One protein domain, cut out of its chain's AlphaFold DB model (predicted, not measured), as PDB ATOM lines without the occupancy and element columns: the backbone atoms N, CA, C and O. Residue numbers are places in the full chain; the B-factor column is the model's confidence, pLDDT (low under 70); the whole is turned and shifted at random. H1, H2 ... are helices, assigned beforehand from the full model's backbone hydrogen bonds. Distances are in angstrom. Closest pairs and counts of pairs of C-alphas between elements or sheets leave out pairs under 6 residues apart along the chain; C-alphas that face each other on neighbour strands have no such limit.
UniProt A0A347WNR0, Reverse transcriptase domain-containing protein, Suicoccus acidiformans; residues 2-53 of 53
ATOM      1  N   ASP A   2      -4.904  21.773   0.421       71.94
ATOM      2  CA  ASP A   2      -3.677  22.480   0.777       71.94
ATOM      3  C   ASP A   2      -2.657  21.423   1.261       71.94
ATOM      4  O   ASP A   2      -2.999  20.662   2.177       71.94
ATOM      5  N   PRO A   3      -1.481  21.311   0.608       76.94
ATOM      6  CA  PRO A   3      -0.490  20.267   0.865       76.94
ATOM      7  C   PRO A   3       0.251  20.434   2.199       76.94
ATOM      8  O   PRO A   3       0.981  19.531   2.594       76.94
ATOM      9  N   HIS A   4       0.084  21.560   2.900       84.69
ATOM     10  CA  HIS A   4       0.754  21.817   4.175       84.69
ATOM     11  C   HIS A   4      -0.006  21.263   5.385       84.69
ATOM     12  O   HIS A   4       0.558  21.161   6.475       84.69
ATOM     13  N   PHE A   5      -1.277  20.887   5.223       85.88
ATOM     14  CA  PHE A   5      -2.057  20.299   6.307       85.88
ATOM     15  C   PHE A   5      -1.894  18.783   6.360       85.88
ATOM     16  O   PHE A   5      -2.046  18.099   5.352       85.88
ATOM     17  N   SER A   6      -1.727  18.263   7.575       87.31
ATOM     18  CA  SER A   6      -1.811  16.826   7.854       87.31
ATOM     19  C   SER A   6      -3.138  16.230   7.371       87.31
ATOM     20  O   SER A   6      -4.195  16.863   7.474       87.31
ATOM     21  N   ASP A   7      -3.103  14.982   6.910       88.19
ATOM     22  CA  ASP A   7      -4.301  14.219   6.549       88.19
ATOM     23  C   ASP A   7      -5.247  14.012   7.742       88.19
ATOM     24  O   ASP A   7      -6.460  13.948   7.556       88.19
ATOM     25  N   TYR A   8      -4.710  14.038   8.967       89.69
ATOM     26  CA  TYR A   8      -5.459  13.908  10.222       89.69
ATOM     27  C   TYR A   8      -5.923  15.251  10.809       89.69
ATOM     28  O   TYR A   8      -6.394  15.310  11.944       89.69
ATOM     29  N   SER A   9      -5.785  16.352  10.063       90.69
ATOM     30  CA  SER A   9      -6.339  17.652  10.448       90.69
ATOM     31  C   SER A   9      -7.744  17.816   9.868       90.69
ATOM     32  O   SER A   9      -7.911  17.896   8.648       90.69
ATOM     33  N   TYR A  10      -8.753  17.879  10.738       90.06
ATOM     34  CA  TYR A  10     -10.169  17.926  10.344       90.06
ATOM     35  C   TYR A  10     -10.851  19.274  10.623       90.06
ATOM     36  O   TYR A  10     -11.895  19.567  10.040       90.06
ATOM     37  N   GLY A  11     -10.279  20.105  11.498       89.44
ATOM     38  CA  GLY A  11     -10.847  21.399  11.876       89.44
ATOM     39  C   GLY A  11     -10.665  22.461  10.791       89.44
ATOM     40  O   GLY A  11      -9.609  22.535  10.171       89.44
ATOM     41  N   PHE A  12     -11.684  23.301  10.583       86.19
ATOM     42  CA  PHE A  12     -11.634  24.498   9.725       86.19
ATOM     43  C   PHE A  12     -11.159  24.266   8.273       86.19
ATOM     44  O   PHE A  12     -10.661  25.184   7.624       86.19
ATOM     45  N   ARG A  13     -11.337  23.054   7.724       86.88
ATOM     46  CA  ARG A  13     -10.925  22.700   6.354       86.88
ATOM     47  C   ARG A  13     -12.122  22.437   5.446       86.88
ATOM     48  O   ARG A  13     -13.052  21.714   5.793       86.88
ATOM     49  N   LYS A  14     -12.077  22.979   4.226       85.50
ATOM     50  CA  LYS A  14     -13.107  22.741   3.205       85.50
ATOM     51  C   LYS A  14     -13.158  21.251   2.841       85.50
ATOM     52  O   LYS A  14     -12.161  20.698   2.384       85.50
ATOM     53  N   GLY A  15     -14.322  20.621   3.005       87.94
ATOM     54  CA  GLY A  15     -14.523  19.199   2.689       87.94
ATOM     55  C   GLY A  15     -13.985  18.225   3.747       87.94
ATOM     56  O   GLY A  15     -13.777  17.051   3.441       87.94
ATOM     57  N   ARG A  16     -13.739  18.708   4.969       89.38
ATOM     58  CA  ARG A  16     -13.489  17.898   6.166       89.38
ATOM     59  C   ARG A  16     -14.428  18.358   7.273       89.38
ATOM     60  O   ARG A  16     -14.754  19.541   7.352       89.38
ATOM     61  N   ASN A  17     -14.899  17.430   8.093       91.94
ATOM     62  CA  ASN A  17     -15.821  17.730   9.185       91.94
ATOM     63  C   ASN A  17     -15.558  16.845  10.415       91.94
ATOM     64  O   ASN A  17     -14.738  15.929  10.383       91.94
ATOM     65  N   ALA A  18     -16.280  17.115  11.505       93.00
ATOM     66  CA  ALA A  18     -16.141  16.377  12.759       93.00
ATOM     67  C   ALA A  18     -16.473  14.878  12.628       93.00
ATOM     68  O   ALA A  18     -15.837  14.061  13.287       93.00
ATOM     69  N   HIS A  19     -17.412  14.488  11.758       95.81
ATOM     70  CA  HIS A  19     -17.719  13.072  11.531       95.81
ATOM     71  C   HIS A  19     -16.550  12.329  10.884       95.81
ATOM     72  O   HIS A  19     -16.344  11.158  11.180       95.81
ATOM     73  N   ASP A  20     -15.764  12.992  10.034       92.94
ATOM     74  CA  ASP A  20     -14.565  12.384   9.452       92.94
ATOM     75  C   ASP A  20     -13.519  12.089  10.540       92.94
ATOM     76  O   ASP A  20     -12.925  11.012  10.544       92.94
ATOM     77  N   ALA A  21     -13.367  12.992  11.517       93.31
ATOM     78  CA  ALA A  21     -12.504  12.769  12.677       93.31
ATOM     79  C   ALA A  21     -12.995  11.600  13.548       93.31
ATOM     80  O   ALA A  21     -12.193  10.773  13.973       93.31
ATOM     81  N   ILE A  22     -14.310  11.496  13.777       93.94
ATOM     82  CA  ILE A  22     -14.907  10.399  14.556       93.94
ATOM     83  C   ILE A  22     -14.659   9.049  13.874       93.94
ATOM     84  O   ILE A  22     -14.184   8.128  14.530       93.94
ATOM     85  N   ARG A  23     -14.886   8.942  12.557       95.88
ATOM     86  CA  ARG A  23     -14.621   7.698  11.808       95.88
ATOM     87  C   ARG A  23     -13.160   7.259  11.908       95.88
ATOM     88  O   ARG A  23     -12.881   6.067  11.986       95.88
ATOM     89  N   GLN A  24     -12.225   8.210  11.926       94.19
ATOM     90  CA  GLN A  24     -10.807   7.903  12.116       94.19
ATOM     91  C   GLN A  24     -10.519   7.348  13.520       94.19
ATOM     92  O   GLN A  24      -9.741   6.405  13.655       94.19
ATOM     93  N   VAL A  25     -11.149   7.906  14.558       94.00
ATOM     94  CA  VAL A  25     -11.035   7.398  15.936       94.00
ATOM     95  C   VAL A  25     -11.636   5.996  16.052       94.00
ATOM     96  O   VAL A  25     -11.028   5.129  16.673       94.00
ATOM     97  N   GLU A  26     -12.783   5.744  15.418       95.00
ATOM     98  CA  GLU A  26     -13.404   4.413  15.369       95.00
ATOM     99  C   GLU A  26     -12.500   3.380  14.682       95.00
ATOM    100  O   GLU A  26     -12.374   2.259  15.171       95.00
ATOM    101  N   ALA A  27     -11.825   3.752  13.588       95.81
ATOM    102  CA  ALA A  27     -10.857   2.879  12.924       95.81
ATOM    103  C   ALA A  27      -9.704   2.489  13.866       95.81
ATOM    104  O   ALA A  27      -9.424   1.303  14.026       95.81
ATOM    105  N   TYR A  28      -9.115   3.456  14.577       95.19
ATOM    106  CA  TYR A  28      -8.064   3.172  15.560       95.19
ATOM    107  C   TYR A  28      -8.562   2.311  16.726       95.19
ATOM    108  O   TYR A  28      -7.863   1.397  17.164       95.19
ATOM    109  N   ALA A  29      -9.784   2.544  17.205       94.44
ATOM    110  CA  ALA A  29     -10.381   1.701  18.235       94.44
ATOM    111  C   ALA A  29     -10.535   0.245  17.755       94.44
ATOM    112  O   ALA A  29     -10.202  -0.681  18.495       94.44
ATOM    113  N   ASN A  30     -10.962   0.040  16.503       95.88
ATOM    114  CA  ASN A  30     -11.085  -1.286  15.887       95.88
ATOM    115  C   ASN A  30      -9.730  -1.982  15.667       95.88
ATOM    116  O   ASN A  30      -9.665  -3.208  15.685       95.88
ATOM    117  N   GLU A  31      -8.649  -1.221  15.500       96.25
ATOM    118  CA  GLU A  31      -7.272  -1.732  15.422       96.25
ATOM    119  C   GLU A  31      -6.672  -2.070  16.803       96.25
ATOM    120  O   GLU A  31      -5.575  -2.622  16.887       96.25
ATOM    121  N   GLY A  32      -7.397  -1.792  17.894       95.94
ATOM    122  CA  GLY A  32      -7.001  -2.125  19.265       95.94
ATOM    123  C   GLY A  32      -6.390  -0.967  20.060       95.94
ATOM    124  O   GLY A  32      -5.957  -1.167  21.197       95.94
ATOM    125  N   TYR A  33      -6.381   0.255  19.518       93.75
ATOM    126  CA  TYR A  33      -5.930   1.450  20.237       93.75
ATOM    127  C   TYR A  33      -7.034   1.973  21.166       93.75
ATOM    128  O   TYR A  33      -7.817   2.851  20.815       93.75
ATOM    129  N   ILE A  34      -7.101   1.419  22.378       92.06
ATOM    130  CA  ILE A  34      -8.173   1.701  23.352       92.06
ATOM    131  C   ILE A  34      -7.880   2.866  24.312       92.06
ATOM    132  O   ILE A  34      -8.742   3.249  25.100       92.06
ATOM    133  N   TYR A  35      -6.668   3.425  24.270       93.06
ATOM    134  CA  TYR A  35      -6.269   4.559  25.102       93.06
ATOM    135  C   TYR A  35      -6.181   5.833  24.268       93.06
ATOM    136  O   TYR A  35      -5.569   5.849  23.203       93.06
ATOM    137  N   VAL A  36      -6.754   6.916  24.793       91.06
ATOM    138  CA  VAL A  36      -6.746   8.238  24.160       91.06
ATOM    139  C   VAL A  36      -5.963   9.208  25.033       91.06
ATOM    140  O   VAL A  36      -6.224   9.329  26.228       91.06
ATOM    141  N   VAL A  37      -5.030   9.932  24.420       91.25
ATOM    142  CA  VAL A  37      -4.370  11.083  25.040       91.25
ATOM    143  C   VAL A  37      -5.045  12.339  24.506       91.25
ATOM    144  O   VAL A  37      -4.923  12.655  23.324       91.25
ATOM    145  N   ASN A  38      -5.789  13.032  25.367       88.62
ATOM    146  CA  ASN A  38      -6.429  14.294  25.010       88.62
ATOM    147  C   ASN A  38      -5.492  15.464  25.332       88.62
ATOM    148  O   ASN A  38      -5.109  15.651  26.488       88.62
ATOM    149  N   CYS A  39      -5.149  16.250  24.315       87.19
ATOM    150  CA  CYS A  39      -4.316  17.439  24.432       87.19
ATOM    151  C   CYS A  39      -5.116  18.651  23.950       87.19
ATOM    152  O   CYS A  39      -5.508  18.693  22.786       87.19
ATOM    153  N   ASP A  40      -5.309  19.641  24.821       85.56
ATOM    154  CA  ASP A  40      -5.952  20.913  24.484       85.56
ATOM    155  C   ASP A  40      -5.015  22.086  24.791       85.56
ATOM    156  O   ASP A  40      -4.307  22.090  25.802       85.56
ATOM    157  N   LEU A  41      -4.991  23.078  23.899       82.62
ATOM    158  CA  LEU A  41      -4.221  24.306  24.084       82.62
ATOM    159  C   LEU A  41      -5.133  25.397  24.641       82.62
ATOM    160  O   LEU A  41      -5.900  26.030  23.913       82.62
ATOM    161  N   SER A  42      -4.990  25.681  25.935       79.06
ATOM    162  CA  SER A  42      -5.693  26.794  26.569       79.06
ATOM    163  C   SER A  42      -5.321  28.128  25.909       79.06
ATOM    164  O   SER A  42      -4.134  28.432  25.773       79.06
ATOM    165  N   LYS A  43      -6.320  28.957  25.570       72.75
ATOM    166  CA  LYS A  43      -6.134  30.315  25.012       72.75
ATOM    167  C   LYS A  43      -5.314  30.367  23.714       72.75
ATOM    168  O   LYS A  43      -4.525  31.290  23.514       72.75
ATOM    169  N   TYR A  44      -5.501  29.396  22.818       72.75
ATOM    170  CA  TYR A  44      -4.788  29.336  21.535       72.75
ATOM    171  C   TYR A  44      -4.830  30.668  20.758       72.75
ATOM    172  O   TYR A  44      -3.788  31.220  20.421       72.75
ATOM    173  N   PHE A  45      -6.013  31.253  20.548       65.44
ATOM    174  CA  PHE A  45      -6.149  32.487  19.761       65.44
ATOM    175  C   PHE A  45      -5.576  33.745  20.436       65.44
ATOM    176  O   PHE A  45      -5.225  34.695  19.739       65.44
ATOM    177  N   ASP A  46      -5.433  33.745  21.765       64.88
ATOM    178  CA  ASP A  46      -4.872  34.884  22.507       64.88
ATOM    179  C   ASP A  46      -3.340  34.813  22.612       64.88
ATOM    180  O   ASP A  46      -2.680  35.831  22.805       64.88
ATOM    181  N   THR A  47      -2.771  33.605  22.526       64.19
ATOM    182  CA  THR A  47      -1.340  33.333  22.763       64.19
ATOM    183  C   THR A  47      -0.532  33.132  21.483       64.19
ATOM    184  O   THR A  47       0.700  33.165  21.518       64.19
ATOM    185  N   VAL A  48      -1.194  32.972  20.333       71.69
ATOM    186  CA  VAL A  48      -0.528  33.003  19.029       71.69
ATOM    187  C   VAL A  48      -0.040  34.429  18.765       71.69
ATOM    188  O   VAL A  48      -0.817  35.355  18.548       71.69
ATOM    189  N   HIS A  49       1.279  34.612  18.793       59.88
ATOM    190  CA  HIS A  49       1.914  35.883  18.459       59.88
ATOM    191  C   HIS A  49       1.586  36.284  17.011       59.88
ATOM    192  O   HIS A  49       2.087  35.682  16.064       59.88
ATOM    193  N   TYR A  50       0.835  37.376  16.846       58.94
ATOM    194  CA  TYR A  50       0.449  37.985  15.560       58.94
ATOM    195  C   TYR A  50       1.623  38.463  14.673       58.94
ATOM    196  O   TYR A  50       1.400  39.028  13.609       58.94
ATOM    197  N   GLN A  51       2.880  38.258  15.083       56.47
ATOM    198  CA  GLN A  51       4.073  38.672  14.334       56.47
ATOM    199  C   GLN A  51       4.604  37.629  13.337       56.47
ATOM    200  O   GLN A  51       5.589  37.905  12.655       56.47
ATOM    201  N   LYS A  52       4.004  36.436  13.254       53.31
ATOM    202  CA  LYS A  52       4.422  35.379  12.315       53.31
ATOM    203  C   LYS A  52       3.238  34.798  11.539       53.31
ATOM    204  O   LYS A  52       3.002  33.593  11.598       53.31
ATOM    205  N   LEU A  53       2.499  35.657  10.839       50.38
ATOM    206  CA  LEU A  53       1.735  35.238   9.663       50.38
ATOM    207  C   LEU A  53       2.447  35.724   8.404       50.38
ATOM    208  O   LEU A  53       2.885  36.896   8.415       50.38
TER     209      LEU A  53
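This is residues 2 to 53 of the 53 residues of the protein "Reverse transcriptase domain-containing protein" of Suicoccus acidiformans (UniProt A0A347WNR0). With little regular structure, the printed part starts as a looped stretch, residues 2 to 17, leading into one helix, H1, after which the chain folds back and runs out as a long arm. Residues 37 to 53 of this arm stick out free, with the short H2 in them. The 52 printed residues have two named helices, H1 then H2, and no named strand; the class is all helix, with 17 residues in named elements. It is only just loose, close to extended, with a radius of gyration of the C-alphas of 14.4 A, and spans 43 by 25 by 16 A.

H1, residues 18 to 30, and H2, residues 44 to 47, are apart. In H1 every O i to N i+4 pair is within hydrogen-bond range; H2 is too short for such a pair.

H1 begins at C-alpha 18 (-16.141, 16.377, 12.759) and measures 18.6 A. H2 ends at C-alpha 47 (-1.340, 33.333, 22.763).

The farthest C-alphas, of Asn 30 and Gln 51, are 42.8 A apart. The printed part has no cut. The link from H1 to H2, 13 residues, is long. Residues 45 to 47 and 49 to 53 have pLDDT under 70.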